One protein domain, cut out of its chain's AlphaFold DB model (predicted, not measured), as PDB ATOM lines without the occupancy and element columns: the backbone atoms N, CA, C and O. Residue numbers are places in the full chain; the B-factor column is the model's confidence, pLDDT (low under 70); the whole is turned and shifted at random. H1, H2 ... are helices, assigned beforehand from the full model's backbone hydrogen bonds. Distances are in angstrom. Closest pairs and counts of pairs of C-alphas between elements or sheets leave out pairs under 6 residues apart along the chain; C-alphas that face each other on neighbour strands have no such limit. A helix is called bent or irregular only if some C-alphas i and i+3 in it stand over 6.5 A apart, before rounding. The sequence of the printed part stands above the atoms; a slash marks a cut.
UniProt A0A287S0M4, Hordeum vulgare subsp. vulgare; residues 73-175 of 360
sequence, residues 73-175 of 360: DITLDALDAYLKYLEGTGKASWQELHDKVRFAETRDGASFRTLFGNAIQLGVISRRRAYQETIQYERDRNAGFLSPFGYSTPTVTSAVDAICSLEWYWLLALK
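What this domain is: This is residues 73 to 175 of the 360 residues of a protein of Hordeum vulgare subsp. vulgare (UniProt A0A287S0M4). A long helix, H5, starts in a compact body of mostly crossed helices, and its last residues, 168 to 175, stick out as an arm. H4 and the first part of H5 make a helical hairpin, H1 packs on H4 and H3 packs on the first part of H5, and H2 packs on H1, away from the hairpin. The printed part has 103 residues with five named helices, H1 to H5 in chain order, and no named strand: all helix. It is compact, with a radius of gyration of the C-alphas of 13.6 A, and spans 46 by 30 by 27 A, only just elongated.

Where its parts are: H5, residues 154 to 175, is 30.8 A long and ends at C-alpha 175, (10.958, -45.280, -35.249). H4, residues 127 to 141, is 21.3 A; H3, residues 112 to 121, 12.9 A; H2, residues 92 to 104, 19.6 A. H1, residues 73 to 83, 15.3 A, begins at C-alpha 73, (-1.635, -25.343, -11.562). H2 and H3 are irregular: C-alphas 93 and 96 are 7.2 A apart, 115 and 118 7.6 A.

How they stand to each other: H5 touches H4 with residues 156 to 163 alone, closest C-alphas Ile 163 and Arg 127, 6.1 A, at a shallow tilt of 28 degrees, opposite ways. H5 touches H3 with residues 155 to 162 alone, at Ala 159 and Phe 112, C-alphas 5.6 A apart. H1 touches H2, closest C-alphas Ala 81 and Trp 94, 6.2 A, at a steep tilt of 61 degrees. H2 is apart from H4 and H5. Each O i to N i+4 pair is within hydrogen-bond range in H1, H4 and H5; H2 has 7 of 9, H3 4 of 6.

The domain as a whole: The printed part has no cut; the link H4 to H5 is long. Residues 88 to 93, 95 to 96, 103 to 110 and 170 to 175 have pLDDT under 70.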
ATOM      1  N   ASP A  73      -1.838 -25.436 -13.020       79.56
ATOM      2  CA  ASP A  73      -1.635 -25.343 -11.562       79.56
ATOM      3  C   ASP A  73      -2.503 -26.346 -10.796       79.56
ATOM      4  O   ASP A  73      -2.013 -27.110  -9.979       79.56
ATOM      5  N   ILE A  74      -3.781 -26.445 -11.163       79.75
ATOM      6  CA  ILE A  74      -4.727 -27.388 -10.553       79.75
ATOM      7  C   ILE A  74      -4.298 -28.842 -10.804       79.75
ATOM      8  O   ILE A  74      -4.449 -29.708  -9.947       79.75
ATOM      9  N   THR A  75      -3.759 -29.122 -11.990       82.94
ATOM     10  CA  THR A  75      -3.259 -30.456 -12.345       82.94
ATOM     11  C   THR A  75      -1.975 -30.790 -11.586       82.94
ATOM     12  O   THR A  75      -1.762 -31.949 -11.240       82.94
ATOM     13  N   LEU A  76      -1.129 -29.793 -11.317       84.31
ATOM     14  CA  LEU A  76       0.076 -29.937 -10.501       84.31
ATOM     15  C   LEU A  76      -0.265 -30.147  -9.025       84.31
ATOM     16  O   LEU A  76       0.290 -31.051  -8.411       84.31
ATOM     17  N   ASP A  77      -1.234 -29.407  -8.488       82.44
ATOM     18  CA  ASP A  77      -1.746 -29.622  -7.131       82.44
ATOM     19  C   ASP A  77      -2.348 -31.027  -6.982       82.44
ATOM     20  O   ASP A  77      -2.126 -31.708  -5.980       82.44
ATOM     21  N   ALA A  78      -3.075 -31.497  -8.002       82.75
ATOM     22  CA  ALA A  78      -3.589 -32.861  -8.041       82.75
ATOM     23  C   ALA A  78      -2.459 -33.899  -8.125       82.75
ATOM     24  O   ALA A  78      -2.545 -34.956  -7.504       82.75
ATOM     25  N   LEU A  79      -1.391 -33.619  -8.875       87.81
ATOM     26  CA  LEU A  79      -0.218 -34.489  -8.940       87.81
ATOM     27  C   LEU A  79       0.474 -34.585  -7.573       87.81
ATOM     28  O   LEU A  79       0.762 -35.690  -7.124       87.81
ATOM     29  N   ASP A  80       0.677 -33.457  -6.890       85.94
ATOM     30  CA  ASP A  80       1.228 -33.421  -5.528       85.94
ATOM     31  C   ASP A  80       0.364 -34.247  -4.561       85.94
ATOM     32  O   ASP A  80       0.873 -35.037  -3.761       85.94
ATOM     33  N   ALA A  81      -0.959 -34.138  -4.704       82.44
ATOM     34  CA  ALA A  81      -1.919 -34.917  -3.936       82.44
ATOM     35  C   ALA A  81      -1.855 -36.420  -4.197       82.44
ATOM     36  O   ALA A  81      -1.870 -37.220  -3.261       82.44
ATOM     37  N   TYR A  82      -1.711 -36.808  -5.458       86.62
ATOM     38  CA  TYR A  82      -1.509 -38.198  -5.843       86.62
ATOM     39  C   TYR A  82      -0.221 -38.784  -5.246       86.62
ATOM     40  O   TYR A  82      -0.232 -39.881  -4.689       86.62
ATOM     41  N   LEU A  83       0.892 -38.051  -5.321       86.81
ATOM     42  CA  LEU A  83       2.195 -38.532  -4.852       86.81
ATOM     43  C   LEU A  83       2.215 -38.781  -3.335       86.81
ATOM     44  O   LEU A  83       2.795 -39.770  -2.876       86.81
ATOM     45  N   LYS A  84       1.504 -37.939  -2.584       83.38
ATOM     46  CA  LYS A  84       1.359 -37.994  -1.120       83.38
ATOM     47  C   LYS A  84       0.189 -38.844  -0.629       83.38
ATOM     48  O   LYS A  84      -0.040 -38.914   0.578       83.38
ATOM     49  N   TYR A  85      -0.533 -39.519  -1.523       78.69
ATOM     50  CA  TYR A  85      -1.716 -40.309  -1.174       78.69
ATOM     51  C   TYR A  85      -1.467 -41.278  -0.003       78.69
ATOM     52  O   TYR A  85      -2.226 -41.299   0.966       78.69
ATOM     53  N   LEU A  86      -0.354 -42.018  -0.050       73.31
ATOM     54  CA  LEU A  86       0.017 -43.011   0.968       73.31
ATOM     55  C   LEU A  86       0.592 -42.406   2.259       73.31
ATOM     56  O   LEU A  86       0.766 -43.127   3.237       73.31
ATOM     57  N   GLU A  87       0.907 -41.108   2.281       72.44
ATOM     58  CA  GLU A  87       1.393 -40.424   3.487       72.44
ATOM     59  C   GLU A  87       0.249 -40.023   4.424       72.44
ATOM     60  O   GLU A  87       0.467 -39.880   5.624       72.44
ATOM     61  N   GLY A  88      -0.970 -39.882   3.887       59.78
ATOM     62  CA  GLY A  88      -2.122 -39.365   4.617       59.78
ATOM     63  C   GLY A  88      -1.964 -37.874   4.918       59.78
ATOM     64  O   GLY A  88      -1.112 -37.457   5.695       59.78
ATOM     65  N   THR A  89      -2.808 -37.030   4.322       56.16
ATOM     66  CA  THR A  89      -2.752 -35.581   4.559       56.16
ATOM     67  C   THR A  89      -4.091 -35.066   5.077       56.16
ATOM     68  O   THR A  89      -5.158 -35.472   4.626       56.16
ATOM     69  N   GLY A  90      -4.044 -34.151   6.050       50.72
ATOM     70  CA  GLY A  90      -5.228 -33.496   6.622       50.72
ATOM     71  C   GLY A  90      -5.795 -32.358   5.764       50.72
ATOM     72  O   GLY A  90      -6.581 -31.554   6.265       50.72
ATOM     73  N   LYS A  91      -5.373 -32.223   4.498       60.78
ATOM     74  CA  LYS A  91      -5.850 -31.156   3.607       60.78
ATOM     75  C   LYS A  91      -7.191 -31.551   2.990       60.78
ATOM     76  O   LYS A  91      -7.260 -32.437   2.144       60.78
ATOM     77  N   ALA A  92      -8.251 -30.834   3.363       57.47
ATOM     78  CA  ALA A  92      -9.609 -31.062   2.857       57.47
ATOM     79  C   ALA A  92      -9.724 -30.961   1.321       57.47
ATOM     80  O   ALA A  92     -10.554 -31.635   0.725       57.47
ATOM     81  N   SER A  93      -8.858 -30.182   0.658       60.12
ATOM     82  CA  SER A  93      -8.851 -30.050  -0.806       60.12
ATOM     83  C   SER A  93      -8.464 -31.335  -1.548       60.12
ATOM     84  O   SER A  93      -8.601 -31.391  -2.766       60.12
ATOM     85  N   TRP A  94      -7.940 -32.346  -0.849       70.06
ATOM     86  CA  TRP A  94      -7.391 -33.560  -1.457       70.06
ATOM     87  C   TRP A  94      -8.307 -34.776  -1.295       70.06
ATOM     88  O   TRP A  94      -8.080 -35.792  -1.946       70.06
ATOM     89  N   GLN A  95      -9.361 -34.671  -0.474       65.94
ATOM     90  CA  GLN A  95     -10.291 -35.771  -0.191       65.94
ATOM     91  C   GLN A  95     -10.924 -36.339  -1.461       65.94
ATOM     92  O   GLN A  95     -10.905 -37.549  -1.663       65.94
ATOM     93  N   GLU A  96     -11.392 -35.471  -2.357       68.19
ATOM     94  CA  GLU A  96     -12.000 -35.899  -3.617       68.19
ATOM     95  C   GLU A  96     -11.015 -36.681  -4.503       68.19
ATOM     96  O   GLU A  96     -11.380 -37.692  -5.108       68.19
ATOM     97  N   LEU A  97      -9.746 -36.257  -4.559       72.31
ATOM     98  CA  LEU A  97      -8.724 -36.992  -5.300       72.31
ATOM     99  C   LEU A  97      -8.394 -38.317  -4.611       72.31
ATOM    100  O   LEU A  97      -8.297 -39.333  -5.288       72.31
ATOM    101  N   HIS A  98      -8.245 -38.326  -3.286       74.88
ATOM    102  CA  HIS A  98      -7.948 -39.535  -2.517       74.88
ATOM    103  C   HIS A  98      -9.032 -40.605  -2.683       74.88
ATOM    104  O   HIS A  98      -8.703 -41.780  -2.860       74.88
ATOM    105  N   ASP A  99     -10.307 -40.214  -2.692       72.50
ATOM    106  CA  ASP A  99     -11.414 -41.136  -2.950       72.50
ATOM    107  C   ASP A  99     -11.309 -41.730  -4.361       72.50
ATOM    108  O   ASP A  99     -11.438 -42.940  -4.545       72.50
ATOM    109  N   LYS A 100     -10.974 -40.916  -5.368       72.12
ATOM    110  CA  LYS A 100     -10.779 -41.397  -6.747       72.12
ATOM    111  C   LYS A 100      -9.553 -42.277  -6.914       72.12
ATOM    112  O   LYS A 100      -9.631 -43.269  -7.634       72.12
ATOM    113  N   VAL A 101      -8.443 -41.941  -6.262       74.69
ATOM    114  CA  VAL A 101      -7.245 -42.786  -6.216       74.69
ATOM    115  C   VAL A 101      -7.618 -44.136  -5.625       74.69
ATOM    116  O   VAL A 101      -7.340 -45.144  -6.255       74.69
ATOM    117  N   ARG A 102      -8.384 -44.167  -4.532       72.75
ATOM    118  CA  ARG A 102      -8.895 -45.408  -3.936       72.75
ATOM    119  C   ARG A 102      -9.756 -46.239  -4.898       72.75
ATOM    120  O   ARG A 102      -9.669 -47.462  -4.879       72.75
ATOM    121  N   PHE A 103     -10.580 -45.605  -5.737       68.31
ATOM    122  CA  PHE A 103     -11.366 -46.308  -6.766       68.31
ATOM    123  C   PHE A 103     -10.526 -46.750  -7.980       68.31
ATOM    124  O   PHE A 103     -10.829 -47.777  -8.589       68.31
ATOM    125  N   ALA A 104      -9.492 -45.990  -8.351       66.19
ATOM    126  CA  ALA A 104      -8.598 -46.290  -9.472       66.19
ATOM    127  C   ALA A 104      -7.528 -47.337  -9.111       66.19
ATOM    128  O   ALA A 104      -7.141 -48.152  -9.953       66.19
ATOM    129  N   GLU A 105      -7.056 -47.330  -7.866       64.88
ATOM    130  CA  GLU A 105      -6.066 -48.242  -7.292       64.88
ATOM    131  C   GLU A 105      -6.716 -49.564  -6.909       64.88
ATOM    132  O   GLU A 105      -6.850 -49.943  -5.753       64.88
ATOM    133  N   THR A 106      -7.109 -50.306  -7.937       60.28
ATOM    134  CA  THR A 106      -7.471 -51.721  -7.790       60.28
ATOM    135  C   THR A 106      -6.236 -52.632  -7.786       60.28
ATOM    136  O   THR A 106      -6.348 -53.816  -7.471       60.28
ATOM    137  N   ARG A 107      -5.054 -52.100  -8.146       57.00
ATOM    138  CA  ARG A 107      -3.745 -52.777  -8.193       57.00
ATOM    139  C   ARG A 107      -2.631 -51.785  -7.847       57.00
ATOM    140  O   ARG A 107      -2.719 -50.629  -8.265       57.00
ATOM    141  N   ASP A 108      -1.558 -52.258  -7.213       52.53
ATOM    142  CA  ASP A 108      -0.304 -51.502  -7.095       52.53
ATOM    143  C   ASP A 108       0.168 -51.070  -8.494       52.53
ATOM    144  O   ASP A 108       0.245 -51.898  -9.407       52.53
ATOM    145  N   GLY A 109       0.459 -49.782  -8.699       53.06
ATOM    146  CA  GLY A 109       1.074 -49.311  -9.947       53.06
ATOM    147  C   GLY A 109       0.146 -48.683 -11.002       53.06
ATOM    148  O   GLY A 109       0.616 -48.015 -11.923       53.06
ATOM    149  N   ALA A 110      -1.168 -48.937 -10.953       55.22
ATOM    150  CA  ALA A 110      -2.026 -48.821 -12.147       55.22
ATOM    151  C   ALA A 110      -2.874 -47.532 -12.263       55.22
ATOM    152  O   ALA A 110      -3.607 -47.362 -13.242       55.22
ATOM    153  N   SER A 111      -2.796 -46.613 -11.299       75.25
ATOM    154  CA  SER A 111      -3.723 -45.474 -11.184       75.25
ATOM    155  C   SER A 111      -3.279 -44.208 -11.918       75.25
ATOM    156  O   SER A 111      -4.133 -43.449 -12.386       75.25
ATOM    157  N   PHE A 112      -1.970 -43.991 -12.096       86.62
ATOM    158  CA  PHE A 112      -1.460 -42.721 -12.625       86.62
ATOM    159  C   PHE A 112      -2.009 -42.392 -14.014       86.62
ATOM    160  O   PHE A 112      -2.545 -41.310 -14.248       86.62
ATOM    161  N   ARG A 113      -1.913 -43.336 -14.960       82.50
ATOM    162  CA  ARG A 113      -2.355 -43.098 -16.342       82.50
ATOM    163  C   ARG A 113      -3.872 -42.935 -16.445       82.50
ATOM    164  O   ARG A 113      -4.330 -42.201 -17.313       82.50
ATOM    165  N   THR A 114      -4.633 -43.585 -15.573       82.00
ATOM    166  CA  THR A 114      -6.094 -43.444 -15.511       82.00
ATOM    167  C   THR A 114      -6.474 -42.023 -15.103       82.00
ATOM    168  O   THR A 114      -7.263 -41.383 -15.788       82.00
ATOM    169  N   LEU A 115      -5.830 -41.501 -14.055       83.88
ATOM    170  CA  LEU A 115      -6.117 -40.175 -13.508       83.88
ATOM    171  C   LEU A 115      -5.546 -39.043 -14.379       83.88
ATOM    172  O   LEU A 115      -6.260 -38.106 -14.730       83.88
ATOM    173  N   PHE A 116      -4.273 -39.136 -14.770       86.56
ATOM    174  CA  PHE A 116      -3.526 -38.047 -15.418       86.56
ATOM    175  C   PHE A 116      -3.312 -38.235 -16.923       86.56
ATOM    176  O   PHE A 116      -2.820 -37.324 -17.594       86.56
ATOM    177  N   GLY A 117      -3.683 -39.385 -17.496       83.62
ATOM    178  CA  GLY A 117      -3.412 -39.702 -18.902       83.62
ATOM    179  C   GLY A 117      -3.985 -38.675 -19.873       83.62
ATOM    180  O   GLY A 117      -3.279 -38.237 -20.781       83.62
ATOM    181  N   ASN A 118      -5.221 -38.221 -19.642       81.94
ATOM    182  CA  ASN A 118      -5.843 -37.191 -20.473       81.94
ATOM    183  C   ASN A 118      -5.186 -35.820 -20.298       81.94
ATOM    184  O   ASN A 118      -4.976 -35.130 -21.292       81.94
ATOM    185  N   ALA A 119      -4.808 -35.438 -19.076       83.50
ATOM    186  CA  ALA A 119      -4.102 -34.181 -18.832       83.50
ATOM    187  C   ALA A 119      -2.754 -34.139 -19.575       83.50
ATOM    188  O   ALA A 119      -2.404 -33.124 -20.181       83.50
ATOM    189  N   ILE A 120      -2.040 -35.268 -19.607       84.69
ATOM    190  CA  ILE A 120      -0.794 -35.422 -20.363       84.69
ATOM    191  C   ILE A 120      -1.055 -35.415 -21.875       84.69
ATOM    192  O   ILE A 120      -0.347 -34.739 -22.622       84.69
ATOM    193  N   GLN A 121      -2.066 -36.151 -22.346       80.88
ATOM    194  CA  GLN A 121      -2.380 -36.265 -23.774       80.88
ATOM    195  C   GLN A 121      -2.875 -34.943 -24.376       80.88
ATOM    196  O   GLN A 121      -2.553 -34.635 -25.523       80.88
ATOM    197  N   LEU A 122      -3.634 -34.163 -23.607       78.94
ATOM    198  CA  LEU A 122      -4.129 -32.843 -24.003       78.94
ATOM    199  C   LEU A 122      -3.088 -31.731 -23.803       78.94
ATOM    200  O   LEU A 122      -3.330 -30.600 -24.218       78.94
ATOM    201  N   GLY A 123      -1.938 -32.030 -23.191       75.69
ATOM    202  CA  GLY A 123      -0.869 -31.059 -22.956       75.69
ATOM    203  C   GLY A 123      -1.149 -30.057 -21.831       75.69
ATOM    204  O   GLY A 123      -0.477 -29.033 -21.769       75.69
ATOM    205  N   VAL A 124      -2.106 -30.345 -20.940       80.94
ATOM    206  CA  VAL A 124      -2.400 -29.532 -19.740       80.94
ATOM    207  C   VAL A 124      -1.198 -29.514 -18.794       80.94
ATOM    208  O   VAL A 124      -0.852 -28.475 -18.231       80.94
ATOM    209  N   ILE A 125      -0.545 -30.668 -18.661       83.69
ATOM    210  CA  ILE A 125       0.761 -30.837 -18.028       83.69
ATOM    211  C   ILE A 125       1.670 -31.592 -19.001       83.69
ATOM    212  O   ILE A 125       1.266 -32.572 -19.629       83.69
ATOM    213  N   SER A 126       2.916 -31.141 -19.156       84.38
ATOM    214  CA  SER A 126       3.876 -31.862 -19.994       84.38
ATOM    215  C   SER A 126       4.392 -33.116 -19.278       84.38
ATOM    216  O   SER A 126       4.583 -33.106 -18.063       84.38
ATOM    217  N   ARG A 127       4.696 -34.179 -20.040       87.88
ATOM    218  CA  ARG A 127       5.350 -35.403 -19.525       87.88
ATOM    219  C   ARG A 127       6.582 -35.082 -18.676       87.88
ATOM    220  O   ARG A 127       6.722 -35.586 -17.571       87.88
ATOM    221  N   ARG A 128       7.424 -34.171 -19.176       83.44
ATOM    222  CA  ARG A 128       8.626 -33.688 -18.488       83.44
ATOM    223  C   ARG A 128       8.306 -33.008 -17.166       83.44
ATOM    224  O   ARG A 128       8.970 -33.297 -16.181       83.44
ATOM    225  N   ARG A 129       7.300 -32.129 -17.137       87.31
ATOM    226  CA  ARG A 129       6.908 -31.442 -15.902       87.31
ATOM    227  C   ARG A 129       6.398 -32.439 -14.869       87.31
ATOM    228  O   ARG A 129       6.870 -32.407 -13.744       87.31
ATOM    229  N   ALA A 130       5.513 -33.356 -15.262       89.25
ATOM    230  CA  ALA A 130       5.018 -34.396 -14.361       89.25
ATOM    231  C   ALA A 130       6.161 -35.263 -13.799       89.25
ATOM    232  O   ALA A 130       6.184 -35.561 -12.607       89.25
ATOM    233  N   TYR A 131       7.142 -35.613 -14.639       89.88
ATOM    234  CA  TYR A 131       8.322 -36.372 -14.226       89.88
ATOM    235  C   TYR A 131       9.195 -35.584 -13.245       89.88
ATOM    236  O   TYR A 131       9.575 -36.110 -12.207       89.88
ATOM    237  N   GLN A 132       9.485 -34.317 -13.549       88.44
ATOM    238  CA  GLN A 132      10.291 -33.451 -12.687       88.44
ATOM    239  C   GLN A 132       9.670 -33.281 -11.303       88.44
ATOM    240  O   GLN A 132      10.377 -33.441 -10.318       88.44
ATOM    241  N   GLU A 133       8.365 -33.024 -11.229       90.94
ATOM    242  CA  GLU A 133       7.648 -32.894  -9.952       90.94
ATOM    243  C   GLU A 133       7.687 -34.198  -9.152       90.94
ATOM    244  O   GLU A 133       7.982 -34.199  -7.962       90.94
ATOM    245  N   THR A 134       7.477 -35.329  -9.830       90.94
ATOM    246  CA  THR A 134       7.537 -36.660  -9.211       90.94
ATOM    247  C   THR A 134       8.922 -36.953  -8.629       90.94
ATOM    248  O   THR A 134       9.041 -37.408  -7.493       90.94
ATOM    249  N   ILE A 135       9.983 -36.665  -9.389       89.50
ATOM    250  CA  ILE A 135      11.369 -36.873  -8.951       89.50
ATOM    251  C   ILE A 135      11.773 -35.882  -7.860       89.50
ATOM    252  O   ILE A 135      12.526 -36.251  -6.959       89.50
ATOM    253  N   GLN A 136      11.297 -34.639  -7.926       88.00
ATOM    254  CA  GLN A 136      11.568 -33.646  -6.894       88.00
ATOM    255  C   GLN A 136      10.937 -34.064  -5.566       88.00
ATOM    256  O   GLN A 136      11.631 -34.086  -4.556       88.00
ATOM    257  N   TYR A 137       9.679 -34.498  -5.587       89.00
ATOM    258  CA  TYR A 137       9.006 -35.030  -4.406       89.00
ATOM    259  C   TYR A 137       9.750 -36.231  -3.795       89.00
ATOM    260  O   TYR A 137       9.984 -36.269  -2.588       89.00
ATOM    261  N   GLU A 138      10.182 -37.188  -4.623       88.88
ATOM    262  CA  GLU A 138      10.955 -38.345  -4.155       88.88
ATOM    263  C   GLU A 138      12.285 -37.927  -3.508       88.88
ATOM    264  O   GLU A 138      12.678 -38.465  -2.470       88.88
ATOM    265  N   ARG A 139      12.978 -36.942  -4.095       86.56
ATOM    266  CA  ARG A 139      14.195 -36.369  -3.507       86.56
ATOM    267  C   ARG A 139      13.896 -35.716  -2.170       86.56
ATOM    268  O   ARG A 139      14.594 -36.012  -1.208       86.56
ATOM    269  N   ASP A 140      12.879 -34.866  -2.095       86.62
ATOM    270  CA  ASP A 140      12.524 -34.147  -0.868       86.62
ATOM    271  C   ASP A 140      12.212 -35.125   0.271       86.62
ATOM    272  O   ASP A 140      12.675 -34.946   1.401       86.62
ATOM    273  N   ARG A 141      11.522 -36.226  -0.046       82.75
ATOM    274  CA  ARG A 141      11.231 -37.312   0.895       82.75
ATOM    275  C   ARG A 141      12.486 -38.048   1.377       82.75
ATOM    276  O   ARG A 141      12.566 -38.441   2.538       82.75
ATOM    277  N   ASN A 142      13.470 -38.214   0.502       83.69
ATOM    278  CA  ASN A 142      14.711 -38.940   0.770       83.69
ATOM    279  C   ASN A 142      15.895 -37.992   1.071       83.69
ATOM    280  O   ASN A 142      17.045 -38.320   0.768       83.69
ATOM    281  N   ALA A 143      15.638 -36.805   1.639       82.00
ATOM    282  CA  ALA A 143      16.662 -35.819   2.016       82.00
ATOM    283  C   ALA A 143      17.620 -35.415   0.868       82.00
ATOM    284  O   ALA A 143      18.816 -35.204   1.066       82.00
ATOM    285  N   GLY A 144      17.088 -35.313  -0.349       78.62
ATOM    286  CA  GLY A 144      17.800 -34.950  -1.574       78.62
ATOM    287  C   GLY A 144      18.374 -36.132  -2.362       78.62
ATOM    288  O   GLY A 144      18.905 -35.924  -3.454       78.62
ATOM    289  N   PHE A 145      18.269 -37.364  -1.855       75.31
ATOM    290  CA  PHE A 145      18.854 -38.548  -2.485       75.31
ATOM    291  C   PHE A 145      17.837 -39.343  -3.320       75.31
ATOM    292  O   PHE A 145      16.694 -39.529  -2.923       75.31
ATOM    293  N   LEU A 146      18.259 -39.864  -4.476       78.56
ATOM    294  CA  LEU A 146      17.484 -40.853  -5.232       78.56
ATOM    295  C   LEU A 146      18.084 -42.236  -4.988       78.56
ATOM    296  O   LEU A 146      19.254 -42.462  -5.297       78.56
ATOM    297  N   SER A 147      17.285 -43.150  -4.441       77.06
ATOM    298  CA  SER A 147      17.732 -44.512  -4.159       77.06
ATOM    299  C   SER A 147      18.095 -45.261  -5.452       77.06
ATOM    300  O   SER A 147      17.315 -45.253  -6.406       77.06
ATOM    301  N   PRO A 148      19.242 -45.966  -5.502       73.62
ATOM    302  CA  PRO A 148      19.590 -46.814  -6.641       73.62
ATOM    303  C   PRO A 148      18.733 -48.090  -6.710       73.62
ATOM    304  O   PRO A 148      18.764 -48.790  -7.719       73.62
ATOM    305  N   PHE A 149      17.973 -48.403  -5.654       75.62
ATOM    306  CA  PHE A 149      17.148 -49.611  -5.550       75.62
ATOM    307  C   PHE A 149      15.682 -49.394  -5.957       75.62
ATOM    308  O   PHE A 149      14.859 -50.286  -5.761       75.62
ATOM    309  N   GLY A 150      15.351 -48.233  -6.530       75.94
ATOM    310  CA  GLY A 150      13.998 -47.880  -6.963       75.94
ATOM    311  C   GLY A 150      13.391 -46.745  -6.143       75.94
ATOM    312  O   GLY A 150      14.092 -46.061  -5.402       75.94
ATOM    313  N   TYR A 151      12.085 -46.535  -6.305       81.31
ATOM    314  CA  TYR A 151      11.358 -45.428  -5.686       81.31
ATOM    315  C   TYR A 151      10.651 -45.849  -4.394       81.31
ATOM    316  O   TYR A 151      10.181 -46.982  -4.267       81.31
ATOM    317  N   SER A 152      10.565 -44.922  -3.441       74.81
ATOM    318  CA  SER A 152      10.096 -45.168  -2.076       74.81
ATOM    319  C   SER A 152       8.593 -45.428  -1.965       74.81
ATOM    320  O   SER A 152       8.159 -46.029  -0.981       74.81
ATOM    321  N   THR A 153       7.780 -44.989  -2.933       82.00
ATOM    322  CA  THR A 153       6.326 -45.207  -2.905       82.00
ATOM    323  C   THR A 153       5.793 -45.818  -4.205       82.00
ATOM    324  O   THR A 153       6.240 -45.460  -5.297       82.00
ATOM    325  N   PRO A 154       4.763 -46.685  -4.120       82.31
ATOM    326  CA  PRO A 154       4.039 -47.173  -5.289       82.31
ATOM    327  C   PRO A 154       3.514 -46.057  -6.202       82.31
ATOM    328  O   PRO A 154       3.521 -46.227  -7.417       82.31
ATOM    329  N   THR A 155       3.096 -44.909  -5.656       85.69
ATOM    330  CA  THR A 155       2.596 -43.759  -6.432       85.69
ATOM    331  C   THR A 155       3.698 -43.096  -7.261       85.69
ATOM    332  O   THR A 155       3.484 -42.813  -8.441       85.69
ATOM    333  N   VAL A 156       4.899 -42.925  -6.696       88.38
ATOM    334  CA  VAL A 156       6.073 -42.410  -7.421       88.38
ATOM    335  C   VAL A 156       6.486 -43.388  -8.516       88.38
ATOM    336  O   VAL A 156       6.625 -42.978  -9.670       88.38
ATOM    337  N   THR A 157       6.596 -44.683  -8.197       87.50
ATOM    338  CA  THR A 157       6.904 -45.728  -9.188       87.50
ATOM    339  C   THR A 157       5.890 -45.722 -10.330       87.50
ATOM    340  O   THR A 157       6.276 -45.675 -11.495       87.50
ATOM    341  N   SER A 158       4.590 -45.673 -10.010       88.06
ATOM    342  CA  SER A 158       3.502 -45.624 -10.999       88.06
ATOM    343  C   SER A 158       3.636 -44.439 -11.952       88.06
ATOM    344  O   SER A 158       3.468 -44.586 -13.165       88.06
ATOM    345  N   ALA A 159       3.908 -43.250 -11.406       89.50
ATOM    346  CA  ALA A 159       4.033 -42.024 -12.181       89.50
ATOM    347  C   ALA A 159       5.260 -42.066 -13.098       89.50
ATOM    348  O   ALA A 159       5.140 -41.806 -14.299       89.50
ATOM    349  N   VAL A 160       6.419 -42.450 -12.557       88.69
ATOM    350  CA  VAL A 160       7.659 -42.576 -13.330       88.69
ATOM    351  C   VAL A 160       7.505 -43.609 -14.445       88.69
ATOM    352  O   VAL A 160       7.715 -43.271 -15.613       88.69
ATOM    353  N   ASP A 161       7.077 -44.828 -14.120       86.88
ATOM    354  CA  ASP A 161       6.954 -45.916 -15.091       86.88
ATOM    355  C   ASP A 161       5.959 -45.568 -16.197       86.88
ATOM    356  O   ASP A 161       6.218 -45.827 -17.378       86.88
ATOM    357  N   ALA A 162       4.836 -44.930 -15.855       87.94
ATOM    358  CA  ALA A 162       3.857 -44.492 -16.839       87.94
ATOM    359  C   ALA A 162       4.426 -43.418 -17.776       87.94
ATOM    360  O   ALA A 162       4.231 -43.510 -18.992       87.94
ATOM    361  N   ILE A 163       5.136 -42.415 -17.249       88.25
ATOM    362  CA  ILE A 163       5.722 -41.345 -18.067       88.25
ATOM    363  C   ILE A 163       6.826 -41.902 -18.972       88.25
ATOM    364  O   ILE A 163       6.789 -41.665 -20.183       88.25
ATOM    365  N   CYS A 164       7.751 -42.690 -18.422       83.56
ATOM    366  CA  CYS A 164       8.816 -43.333 -19.190       83.56
ATOM    367  C   CYS A 164       8.245 -44.275 -20.259       83.56
ATOM    368  O   CYS A 164       8.693 -44.249 -21.404       83.56
ATOM    369  N   SER A 165       7.194 -45.036 -19.941       83.00
ATOM    370  CA  SER A 165       6.498 -45.879 -20.921       83.00
ATOM    371  C   SER A 165       5.855 -45.051 -22.034       83.00
ATOM    372  O   SER A 165       5.965 -45.403 -23.208       83.00
ATOM    373  N   LEU A 166       5.202 -43.931 -21.703       80.06
ATOM    374  CA  LEU A 166       4.621 -43.021 -22.696       80.06
ATOM    375  C   LEU A 166       5.686 -42.428 -23.624       80.06
ATOM    376  O   LEU A 166       5.428 -42.250 -24.816       80.06
ATOM    377  N   GLU A 167       6.869 -42.102 -23.107       75.81
ATOM    378  CA  GLU A 167       8.002 -41.663 -23.926       75.81
ATOM    379  C   GLU A 167       8.550 -42.796 -24.793       75.81
ATOM    380  O   GLU A 167       8.715 -42.610 -25.999       75.81
ATOM    381  N   TRP A 168       8.735 -43.987 -24.232       72.38
ATOM    382  CA  TRP A 168       9.226 -45.152 -24.963       72.38
ATOM    383  C   TRP A 168       8.303 -45.560 -26.116       72.38
ATOM    384  O   TRP A 168       8.754 -45.707 -27.253       72.38
ATOM    385  N   TYR A 169       6.994 -45.683 -25.868       74.75
ATOM    386  CA  TYR A 169       6.020 -45.994 -26.919       74.75
ATOM    387  C   TYR A 169       5.944 -44.894 -27.978       74.75
ATOM    388  O   TYR A 169       5.790 -45.196 -29.161       74.75
ATOM    389  N   TRP A 170       6.094 -43.629 -27.581       69.44
ATOM    390  CA  TRP A 170       6.187 -42.513 -28.520       69.44
ATOM    391  C   TRP A 170       7.431 -42.628 -29.415       69.44
ATOM    392  O   TRP A 170       7.324 -42.463 -30.631       69.44
ATOM    393  N   LEU A 171       8.591 -42.978 -28.851       63.81
ATOM    394  CA  LEU A 171       9.832 -43.208 -29.601       63.81
ATOM    395  C   LEU A 171       9.742 -44.437 -30.517       63.81
ATOM    396  O   LEU A 171      10.209 -44.387 -31.655       63.81
ATOM    397  N   LEU A 172       9.107 -45.523 -30.069       67.62
ATOM    398  CA  LEU A 172       8.833 -46.697 -30.904       67.62
ATOM    399  C   LEU A 172       7.908 -46.351 -32.076       67.62
ATOM    400  O   LEU A 172       8.199 -46.722 -33.215       67.62
ATOM    401  N   ALA A 173       6.834 -45.602 -31.815       64.62
ATOM    402  CA  ALA A 173       5.932 -45.121 -32.855       64.62
ATOM    403  C   ALA A 173       6.686 -44.245 -33.868       64.62
ATOM    404  O   ALA A 173       6.550 -44.456 -35.071       64.62
ATOM    405  N   LEU A 174       7.559 -43.349 -33.401       58.12
ATOM    406  CA  LEU A 174       8.442 -42.536 -34.244       58.12
ATOM    407  C   LEU A 174       9.398 -43.368 -35.100       58.12
ATOM    408  O   LEU A 174       9.510 -43.118 -36.296       58.12
ATOM    409  N   LYS A 175      10.046 -44.384 -34.521       54.41
ATOM    410  CA  LYS A 175      10.958 -45.280 -35.249       54.41
ATOM    411  C   LYS A 175      10.234 -46.078 -36.338       54.41
ATOM    412  O   LYS A 175      10.825 -46.379 -37.369       54.41
TER     413      LYS A 175